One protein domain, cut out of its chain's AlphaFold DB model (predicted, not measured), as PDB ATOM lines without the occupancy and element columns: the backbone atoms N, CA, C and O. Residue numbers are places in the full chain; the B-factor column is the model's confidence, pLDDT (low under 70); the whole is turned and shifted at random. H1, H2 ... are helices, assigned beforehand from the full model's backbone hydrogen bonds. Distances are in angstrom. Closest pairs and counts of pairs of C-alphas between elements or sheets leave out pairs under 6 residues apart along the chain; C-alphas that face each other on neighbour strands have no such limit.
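AT A GLANCE: This is residues 234 to 277 and 289 to 319 of the 525 residues of the protein "Protein" of Lentinula edodes (UniProt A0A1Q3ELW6). One long helix, H1, makes the length, and its residues 234 to 253 stick out. Shorter H3 packs side by side on residues 264 to 274 of H1, and tiny H2 packs on residues 257 to 261. The printed part has 75 residues with three named helices, H1, H2, H3 in chain order, and no named strand: all helix. It is extended, radius of gyration of the C-alphas 17.7 A, spanning 66 by 21 by 20 A.

HOW THE PARTS SIT: H1, residues 234 to 274, touches H3, residues 304 to 319, with residues 264 to 274 alone, the same way at a shallow tilt of 29 degrees; the closest C-alphas, of Ala 271 and Leu 316, are 5.1 A apart. H2, residues 293 to 296, touches residues 257 to 261 of H1 alone, the closest C-alphas being Leu 261 and Leu 293, 6.5 A. H2 and H3 only just touch, with 3 pairs of C-alphas within 8 A. Every O i to N i+4 pair is within hydrogen-bond range in H1 and H3; H2 is too short for one.

IN THESE COORDINATES: H1 runs 59.1 A from C-alpha 234 at (-35.825, -4.682, 75.240). H2 spans 5.4 A. H3 spans 22.6 A, ending at C-alpha 319 (-37.711, -46.279, 33.994).

THE WHOLE: The farthest C-alphas, Tyr 234 and Ser 277, are 66.7 A apart. Residues 278 to 288 are cut out, leaving a 20.3 A gap between C-alphas 277 and 289. The H2 to H3 link is short. Residues 276 to 277 have pLDDT under 70.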
ATOM      1  N   TYR A 234     -36.492  -3.491  75.791       78.31
ATOM      2  CA  TYR A 234     -35.825  -4.682  75.240       78.31
ATOM      3  C   TYR A 234     -36.829  -5.712  74.682       78.31
ATOM      4  O   TYR A 234     -36.603  -6.273  73.621       78.31
ATOM      5  N   LEU A 235     -37.990  -5.843  75.335       79.25
ATOM      6  CA  LEU A 235     -39.123  -6.656  74.882       79.25
ATOM      7  C   LEU A 235     -39.663  -6.284  73.490       79.25
ATOM      8  O   LEU A 235     -40.001  -7.166  72.712       79.25
ATOM      9  N   GLU A 236     -39.744  -4.995  73.170       83.19
ATOM     10  CA  GLU A 236     -40.209  -4.497  71.870       83.19
ATOM     11  C   GLU A 236     -39.193  -4.819  70.770       83.19
ATOM     12  O   GLU A 236     -39.584  -5.237  69.688       83.19
ATOM     13  N   ILE A 237     -37.892  -4.725  71.076       85.50
ATOM     14  CA  ILE A 237     -36.817  -5.132  70.158       85.50
ATOM     15  C   ILE A 237     -36.857  -6.646  69.936       85.50
ATOM     16  O   ILE A 237     -36.826  -7.089  68.795       85.50
ATOM     17  N   THR A 238     -36.999  -7.450  70.996       87.69
ATOM     18  CA  THR A 238     -37.100  -8.912  70.846       87.69
ATOM     19  C   THR A 238     -38.359  -9.337  70.094       87.69
ATOM     20  O   THR A 238     -38.335 -10.345  69.394       87.69
ATOM     21  N   LEU A 239     -39.456  -8.581  70.215       89.00
ATOM     22  CA  LEU A 239     -40.691  -8.839  69.477       89.00
ATOM     23  C   LEU A 239     -40.535  -8.462  67.998       89.00
ATOM     24  O   LEU A 239     -40.873  -9.270  67.140       89.00
ATOM     25  N   GLU A 240     -39.942  -7.304  67.698       91.94
ATOM     26  CA  GLU A 240     -39.612  -6.862  66.334       91.94
ATOM     27  C   GLU A 240     -38.645  -7.850  65.643       91.94
ATOM     28  O   GLU A 240     -38.843  -8.233  64.487       91.94
ATOM     29  N   GLU A 241     -37.633  -8.343  66.363       91.56
ATOM     30  CA  GLU A 241     -36.711  -9.378  65.877       91.56
ATOM     31  C   GLU A 241     -37.410 -10.726  65.655       91.56
ATOM     32  O   GLU A 241     -37.162 -11.379  64.639       91.56
ATOM     33  N   ALA A 242     -38.311 -11.135  66.554       91.50
ATOM     34  CA  ALA A 242     -39.089 -12.364  66.402       91.50
ATOM     35  C   ALA A 242     -40.060 -12.293  65.210       91.50
ATOM     36  O   ALA A 242     -40.191 -13.264  64.461       91.50
ATOM     37  N   GLU A 243     -40.707 -11.148  64.984       93.44
ATOM     38  CA  GLU A 243     -41.566 -10.921  63.818       93.44
ATOM     39  C   GLU A 243     -40.769 -10.965  62.515       93.44
ATOM     40  O   GLU A 243     -41.169 -11.661  61.576       93.44
ATOM     41  N   LYS A 244     -39.601 -10.314  62.481       94.06
ATOM     42  CA  LYS A 244     -38.690 -10.356  61.332       94.06
ATOM     43  C   LYS A 244     -38.185 -11.773  61.057       94.06
ATOM     44  O   LYS A 244     -38.146 -12.193  59.901       94.06
ATOM     45  N   ALA A 245     -37.839 -12.533  62.098       90.44
ATOM     46  CA  ALA A 245     -37.442 -13.933  61.969       90.44
ATOM     47  C   ALA A 245     -38.591 -14.798  61.423       90.44
ATOM     48  O   ALA A 245     -38.372 -15.629  60.541       90.44
ATOM     49  N   ARG A 246     -39.828 -14.571  61.881       95.38
ATOM     50  CA  ARG A 246     -41.021 -15.270  61.379       95.38
ATOM     51  C   ARG A 246     -41.301 -14.948  59.910       95.38
ATOM     52  O   ARG A 246     -41.603 -15.854  59.137       95.38
ATOM     53  N   GLU A 247     -41.191 -13.680  59.514       95.12
ATOM     54  CA  GLU A 247     -41.353 -13.261  58.118       95.12
ATOM     55  C   GLU A 247     -40.274 -13.888  57.222       95.12
ATOM     56  O   GLU A 247     -40.583 -14.404  56.145       95.12
ATOM     57  N   GLN A 248     -39.021 -13.903  57.688       94.38
ATOM     58  CA  GLN A 248     -37.906 -14.524  56.977       94.38
ATOM     59  C   GLN A 248     -38.118 -16.033  56.800       94.38
ATOM     60  O   GLN A 248     -38.034 -16.528  55.678       94.38
ATOM     61  N   LEU A 249     -38.508 -16.747  57.860       94.50
ATOM     62  CA  LEU A 249     -38.856 -18.170  57.779       94.50
ATOM     63  C   LEU A 249     -40.018 -18.432  56.811       94.50
ATOM     64  O   LEU A 249     -40.008 -19.436  56.103       94.50
ATOM     65  N   GLY A 250     -41.000 -17.531  56.730       94.31
ATOM     66  CA  GLY A 250     -42.083 -17.614  55.747       94.31
ATOM     67  C   GLY A 250     -41.586 -17.509  54.301       94.31
ATOM     68  O   GLY A 250     -42.005 -18.294  53.444       94.31
ATOM     69  N   LYS A 251     -40.656 -16.582  54.031       95.62
ATOM     70  CA  LYS A 251     -40.015 -16.417  52.711       95.62
ATOM     71  C   LYS A 251     -39.175 -17.638  52.340       95.62
ATOM     72  O   LYS A 251     -39.303 -18.140  51.223       95.62
ATOM     73  N   ASP A 252     -38.379 -18.143  53.278       93.81
ATOM     74  CA  ASP A 252     -37.509 -19.302  53.063       93.81
ATOM     75  C   ASP A 252     -38.325 -20.583  52.846       93.81
ATOM     76  O   ASP A 252     -38.051 -21.342  51.917       93.81
ATOM     77  N   ASN A 253     -39.402 -20.778  53.614       95.31
ATOM     78  CA  ASN A 253     -40.330 -21.894  53.431       95.31
ATOM     79  C   ASN A 253     -40.999 -21.844  52.046       95.31
ATOM     80  O   ASN A 253     -41.007 -22.839  51.324       95.31
ATOM     81  N   LEU A 254     -41.487 -20.673  51.617       95.44
ATOM     82  CA  LEU A 254     -42.059 -20.507  50.278       95.44
ATOM     83  C   LEU A 254     -41.022 -20.757  49.167       95.44
ATOM     84  O   LEU A 254     -41.353 -21.351  48.139       95.44
ATOM     85  N   SER A 255     -39.778 -20.314  49.361       96.00
ATOM     86  CA  SER A 255     -38.670 -20.556  48.431       96.00
ATOM     87  C   SER A 255     -38.367 -22.051  48.293       96.00
ATOM     88  O   SER A 255     -38.306 -22.570  47.176       96.00
ATOM     89  N   LEU A 256     -38.285 -22.770  49.419       95.81
ATOM     90  CA  LEU A 256     -38.085 -24.219  49.448       95.81
ATOM     91  C   LEU A 256     -39.232 -24.961  48.751       95.81
ATOM     92  O   LEU A 256     -38.979 -25.830  47.918       95.81
ATOM     93  N   LYS A 257     -40.488 -24.570  49.006       96.31
ATOM     94  CA  LYS A 257     -41.664 -25.135  48.321       96.31
ATOM     95  C   LYS A 257     -41.589 -24.965  46.803       96.31
ATOM     96  O   LYS A 257     -41.861 -25.907  46.064       96.31
ATOM     97  N   LYS A 258     -41.173 -23.788  46.323       96.19
ATOM     98  CA  LYS A 258     -40.976 -23.528  44.885       96.19
ATOM     99  C   LYS A 258     -39.851 -24.372  44.288       96.19
ATOM    100  O   LYS A 258     -39.981 -24.829  43.158       96.19
ATOM    101  N   MET A 259     -38.753 -24.562  45.019       97.38
ATOM    102  CA  MET A 259     -37.639 -25.404  44.576       97.38
ATOM    103  C   MET A 259     -38.065 -26.869  44.462       97.38
ATOM    104  O   MET A 259     -37.788 -27.504  43.451       97.38
ATOM    105  N   LEU A 260     -38.794 -27.373  45.460       97.19
ATOM    106  CA  LEU A 260     -39.291 -28.745  45.479       97.19
ATOM    107  C   LEU A 260     -40.298 -29.007  44.353       97.19
ATOM    108  O   LEU A 260     -40.219 -30.037  43.695       97.19
ATOM    109  N   LEU A 261     -41.178 -28.039  44.074       96.75
ATOM    110  CA  LEU A 261     -42.106 -28.099  42.943       96.75
ATOM    111  C   LEU A 261     -41.379 -28.180  41.598       96.75
ATOM    112  O   LEU A 261     -41.742 -28.984  40.746       96.75
ATOM    113  N   LYS A 262     -40.341 -27.356  41.409       96.88
ATOM    114  CA  LYS A 262     -39.508 -27.421  40.201       96.88
ATOM    115  C   LYS A 262     -38.831 -28.782  40.080       96.88
ATOM    116  O   LYS A 262     -38.885 -29.369  39.013       96.88
ATOM    117  N   ALA A 263     -38.250 -29.288  41.166       97.31
ATOM    118  CA  ALA A 263     -37.598 -30.591  41.167       97.31
ATOM    119  C   ALA A 263     -38.568 -31.733  40.812       97.31
ATOM    120  O   ALA A 263     -38.218 -32.566  39.985       97.31
ATOM    121  N   ASP A 264     -39.787 -31.757  41.369       96.56
ATOM    122  CA  ASP A 264     -40.766 -32.806  41.037       96.56
ATOM    123  C   ASP A 264     -41.221 -32.732  39.573       96.56
ATOM    124  O   ASP A 264     -41.293 -33.758  38.899       96.56
ATOM    125  N   ASN A 265     -41.463 -31.524  39.047       95.94
ATOM    126  CA  ASN A 265     -41.827 -31.338  37.640       95.94
ATOM    127  C   ASN A 265     -40.698 -31.775  36.688       95.94
ATOM    128  O   ASN A 265     -40.971 -32.445  35.696       95.94
ATOM    129  N   GLU A 266     -39.435 -31.473  37.007       96.62
ATOM    130  CA  GLU A 266     -38.282 -31.953  36.229       96.62
ATOM    131  C   GLU A 266     -38.147 -33.483  36.291       96.62
ATOM    132  O   GLU A 266     -37.960 -34.124  35.261       96.62
ATOM    133  N   ILE A 267     -38.312 -34.097  37.470       96.19
ATOM    134  CA  ILE A 267     -38.294 -35.565  37.617       96.19
ATOM    135  C   ILE A 267     -39.386 -36.209  36.758       96.19
ATOM    136  O   ILE A 267     -39.133 -37.220  36.101       96.19
ATOM    137  N   ARG A 268     -40.593 -35.632  36.735       94.44
ATOM    138  CA  ARG A 268     -41.707 -36.122  35.909       94.44
ATOM    139  C   ARG A 268     -41.438 -35.968  34.417       94.44
ATOM    140  O   ARG A 268     -41.719 -36.907  33.679       94.44
ATOM    141  N   ASN A 269     -40.873 -34.838  33.993       94.12
ATOM    142  CA  ASN A 269     -40.484 -34.624  32.600       94.12
ATOM    143  C   ASN A 269     -39.430 -35.642  32.158       94.12
ATOM    144  O   ASN A 269     -39.619 -36.305  31.145       94.12
ATOM    145  N   ILE A 270     -38.378 -35.848  32.958       94.62
ATOM    146  CA  ILE A 270     -37.338 -36.845  32.665       94.62
ATOM    147  C   ILE A 270     -37.943 -38.252  32.621       94.62
ATOM    148  O   ILE A 270     -37.660 -39.017  31.707       94.62
ATOM    149  N   ALA A 271     -38.800 -38.613  33.579       93.81
ATOM    150  CA  ALA A 271     -39.452 -39.921  33.575       93.81
ATOM    151  C   ALA A 271     -40.323 -40.130  32.320       93.81
ATOM    152  O   ALA A 271     -40.322 -41.220  31.751       93.81
ATOM    153  N   PHE A 272     -41.024 -39.090  31.860       91.50
ATOM    154  CA  PHE A 272     -41.805 -39.128  30.622       91.50
ATOM    155  C   PHE A 272     -40.911 -39.299  29.384       91.50
ATOM    156  O   PHE A 272     -41.154 -40.194  28.577       91.50
ATOM    157  N   GLU A 273     -39.827 -38.525  29.278       91.88
ATOM    158  CA  GLU A 273     -38.848 -38.619  28.182       91.88
ATOM    159  C   GLU A 273     -38.100 -39.959  28.130       91.88
ATOM    160  O   GLU A 273     -37.650 -40.363  27.059       91.88
ATOM    161  N   LEU A 274     -37.962 -40.653  29.266       91.12
ATOM    162  CA  LEU A 274     -37.321 -41.972  29.367       91.12
ATOM    163  C   LEU A 274     -38.287 -43.151  29.164       91.12
ATOM    164  O   LEU A 274     -37.825 -44.284  29.024       91.12
ATOM    165  N   THR A 275     -39.599 -42.901  29.074       86.81
ATOM    166  CA  THR A 275     -40.629 -43.919  28.776       86.81
ATOM    167  C   THR A 275     -41.145 -43.910  27.309       86.81
ATOM    168  O   THR A 275     -42.315 -44.214  27.085       86.81
ATOM    169  N   PRO A 276     -40.362 -43.594  26.251       66.81
ATOM    170  CA  PRO A 276     -40.894 -43.522  24.889       66.81
ATOM    171  C   PRO A 276     -41.063 -44.902  24.229       66.81
ATOM    172  O   PRO A 276     -41.676 -44.997  23.173       66.81
ATOM    173  N   SER A 277     -40.547 -45.988  24.819       57.97
ATOM    174  CA  SER A 277     -40.533 -47.321  24.189       57.97
ATOM    175  C   SER A 277     -41.807 -48.155  24.374       57.97
ATOM    176  O   SER A 277     -41.921 -49.215  23.765       57.97
ATOM    177  N   VAL A 289     -49.328 -32.804  32.414       92.69
ATOM    178  CA  VAL A 289     -49.729 -31.508  32.972       92.69
ATOM    179  C   VAL A 289     -48.793 -31.155  34.141       92.69
ATOM    180  O   VAL A 289     -48.669 -31.954  35.079       92.69
ATOM    181  N   PRO A 290     -48.126 -29.981  34.123       93.44
ATOM    182  CA  PRO A 290     -47.239 -29.564  35.202       93.44
ATOM    183  C   PRO A 290     -47.998 -29.438  36.520       93.44
ATOM    184  O   PRO A 290     -49.072 -28.835  36.568       93.44
ATOM    185  N   ILE A 291     -47.424 -29.947  37.609       95.94
ATOM    186  CA  ILE A 291     -48.024 -29.795  38.936       95.94
ATOM    187  C   ILE A 291     -47.903 -28.344  39.366       95.94
ATOM    188  O   ILE A 291     -46.851 -27.710  39.191       95.94
ATOM    189  N   THR A 292     -48.953 -27.835  40.001       97.19
ATOM    190  CA  THR A 292     -48.941 -26.506  40.598       97.19
ATOM    191  C   THR A 292     -48.652 -26.557  42.102       97.19
ATOM    192  O   THR A 292     -48.753 -27.585  42.767       97.19
ATOM    193  N   LEU A 293     -48.249 -25.423  42.676       96.06
ATOM    194  CA  LEU A 293     -47.914 -25.333  44.100       96.06
ATOM    195  C   LEU A 293     -49.042 -25.789  45.057       96.06
ATOM    196  O   LEU A 293     -48.705 -26.479  46.021       96.06
ATOM    197  N   PRO A 294     -50.337 -25.455  44.846       95.88
ATOM    198  CA  PRO A 294     -51.412 -25.971  45.698       95.88
ATOM    199  C   PRO A 294     -51.624 -27.484  45.557       95.88
ATOM    200  O   PRO A 294     -52.006 -28.115  46.539       95.88
ATOM    201  N   ASP A 295     -51.325 -28.067  44.394       95.75
ATOM    202  CA  ASP A 295     -51.477 -29.508  44.168       95.75
ATOM    203  C   ASP A 295     -50.400 -30.304  44.910       95.75
ATOM    204  O   ASP A 295     -50.688 -31.348  45.483       95.75
ATOM    205  N   LEU A 296     -49.155 -29.811  44.926       95.62
ATOM    206  CA  LEU A 296     -48.051 -30.486  45.615       95.62
ATOM    207  C   LEU A 296     -48.103 -30.298  47.142       95.62
ATOM    208  O   LEU A 296     -47.631 -31.164  47.882       95.62
ATOM    209  N   PHE A 297     -48.659 -29.177  47.615       96.00
ATOM    210  CA  PHE A 297     -48.770 -28.827  49.036       96.00
ATOM    211  C   PHE A 297     -50.230 -28.569  49.456       96.00
ATOM    212  O   PHE A 297     -50.560 -27.437  49.834       96.00
ATOM    213  N   PRO A 298     -51.111 -29.586  49.418       94.44
ATOM    214  CA  PRO A 298     -52.480 -29.437  49.887       94.44
ATOM    215  C   PRO A 298     -52.507 -29.187  51.402       94.44
ATOM    216  O   PRO A 298     -51.626 -29.618  52.144       94.44
ATOM    217  N   LEU A 299     -53.542 -28.490  51.883       89.88
ATOM    218  CA  LEU A 299     -53.699 -28.177  53.313       89.88
ATOM    219  C   LEU A 299     -53.880 -29.430  54.188       89.88
ATOM    220  O   LEU A 299     -53.646 -29.379  55.393       89.88
ATOM    221  N   SER A 300     -54.296 -30.546  53.593       79.56
ATOM    222  CA  SER A 300     -54.396 -31.858  54.222       79.56
ATOM    223  C   SER A 300     -54.404 -32.925  53.122       79.56
ATOM    224  O   SER A 300     -55.084 -32.708  52.114       79.56
ATOM    225  N   PRO A 301     -53.709 -34.064  53.282       87.94
ATOM    226  CA  PRO A 301     -52.884 -34.475  54.426       87.94
ATOM    227  C   PRO A 301     -51.427 -33.955  54.361       87.94
ATOM    228  O   PRO A 301     -50.899 -33.756  53.265       87.94
ATOM    229  N   PRO A 302     -50.739 -33.768  55.511       85.88
ATOM    230  CA  PRO A 302     -49.375 -33.217  55.559       85.88
ATOM    231  C   PRO A 302     -48.326 -34.100  54.861       85.88
ATOM    232  O   PRO A 302     -47.305 -33.593  54.402       85.88
ATOM    233  N   ASP A 303     -48.602 -35.398  54.726       92.56
ATOM    234  CA  ASP A 303     -47.699 -36.374  54.107       92.56
ATOM    235  C   ASP A 303     -47.860 -36.470  52.579       92.56
ATOM    236  O   ASP A 303     -47.138 -37.208  51.909       92.56
ATOM    237  N   PHE A 304     -48.786 -35.712  51.984       94.06
ATOM    238  CA  PHE A 304     -49.067 -35.804  50.550       94.06
ATOM    239  C   PHE A 304     -47.835 -35.494  49.683       94.06
ATOM    240  O   PHE A 304     -47.547 -36.195  48.710       94.06
ATOM    241  N   THR A 305     -47.071 -34.463  50.053       93.56
ATOM    242  CA  THR A 305     -45.876 -34.043  49.309       93.56
ATOM    243  C   THR A 305     -44.796 -35.124  49.309       93.56
ATOM    244  O   THR A 305     -44.198 -35.406  48.271       93.56
ATOM    245  N   THR A 306     -44.544 -35.751  50.463       95.25
ATOM    246  CA  THR A 306     -43.498 -36.775  50.603       95.25
ATOM    247  C   THR A 306     -43.878 -38.048  49.852       95.25
ATOM    248  O   THR A 306     -43.027 -38.623  49.169       95.25
ATOM    249  N   MET A 307     -45.152 -38.447  49.892       96.62
ATOM    250  CA  MET A 307     -45.669 -39.570  49.104       96.62
ATOM    251  C   MET A 307     -45.562 -39.302  47.599       96.62
ATOM    252  O   MET A 307     -45.091 -40.163  46.855       96.62
ATOM    253  N   THR A 308     -45.923 -38.093  47.159       95.69
ATOM    254  CA  THR A 308     -45.865 -37.697  45.745       95.69
ATOM    255  C   THR A 308     -44.431 -37.736  45.216       95.69
ATOM    256  O   THR A 308     -44.179 -38.408  44.216       95.69
ATOM    257  N   LEU A 309     -43.475 -37.127  45.926       95.62
ATOM    258  CA  LEU A 309     -42.051 -37.157  45.558       95.62
ATOM    259  C   LEU A 309     -41.461 -38.570  45.582       95.62
ATOM    260  O   LEU A 309     -40.659 -38.942  44.729       95.62
ATOM    261  N   SER A 310     -41.854 -39.385  46.561       96.81
ATOM    262  CA  SER A 310     -41.398 -40.775  46.630       96.81
ATOM    263  C   SER A 310     -41.909 -41.575  45.431       96.81
ATOM    264  O   SER A 310     -41.168 -42.379  44.871       96.81
ATOM    265  N   SER A 311     -43.148 -41.317  44.998       96.75
ATOM    266  CA  SER A 311     -43.743 -41.965  43.828       96.75
ATOM    267  C   SER A 311     -43.100 -41.522  42.507       96.75
ATOM    268  O   SER A 311     -42.863 -42.365  41.643       96.75
ATOM    269  N   SER A 312     -42.755 -40.237  42.349       95.81
ATOM    270  CA  SER A 312     -42.082 -39.733  41.145       95.81
ATOM    271  C   SER A 312     -40.653 -40.269  41.039       95.81
ATOM    272  O   SER A 312     -40.245 -40.744  39.978       95.81
ATOM    273  N   LEU A 313     -39.923 -40.311  42.158       96.81
ATOM    274  CA  LEU A 313     -38.598 -40.928  42.232       96.81
ATOM    275  C   LEU A 313     -38.631 -42.443  41.999       96.81
ATOM    276  O   LEU A 313     -37.722 -42.968  41.359       96.81
ATOM    277  N   ALA A 314     -39.647 -43.151  42.505       96.50
ATOM    278  CA  ALA A 314     -39.825 -44.577  42.232       96.50
ATOM    279  C   ALA A 314     -40.022 -44.826  40.729       96.50
ATOM    280  O   ALA A 314     -39.260 -45.590  40.145       96.50
ATOM    281  N   ARG A 315     -40.922 -44.076  40.076       95.44
ATOM    282  CA  ARG A 315     -41.138 -44.163  38.619       95.44
ATOM    283  C   ARG A 315     -39.873 -43.890  37.809       95.44
ATOM    284  O   ARG A 315     -39.609 -44.586  36.830       95.44
ATOM    285  N   LEU A 316     -39.078 -42.897  38.211       95.75
ATOM    286  CA  LEU A 316     -37.801 -42.607  37.557       95.75
ATOM    287  C   LEU A 316     -36.828 -43.791  37.684       95.75
ATOM    288  O   LEU A 316     -36.194 -44.168  36.701       95.75
ATOM    289  N   ARG A 317     -36.724 -44.402  38.873       96.00
ATOM    290  CA  ARG A 317     -35.879 -45.590  39.090       96.00
ATOM    291  C   ARG A 317     -36.347 -46.781  38.263       96.00
ATOM    292  O   ARG A 317     -35.502 -47.451  37.676       96.00
ATOM    293  N   ASP A 318     -37.654 -47.005  38.176       95.00
ATOM    294  CA  ASP A 318     -38.226 -48.084  37.369       95.00
ATOM    295  C   ASP A 318     -37.896 -47.882  35.881       95.00
ATOM    296  O   ASP A 318     -37.404 -48.797  35.221       95.00
ATOM    297  N   SER A 319     -38.046 -46.651  35.380       93.69
ATOM    298  CA  SER A 319     -37.711 -46.279  33.994       93.69
ATOM    299  C   SER A 319     -36.223 -46.495  33.687       93.69
ATOM    300  O   SER A 319     -35.860 -47.089  32.671       93.69
TER     301      SER A 319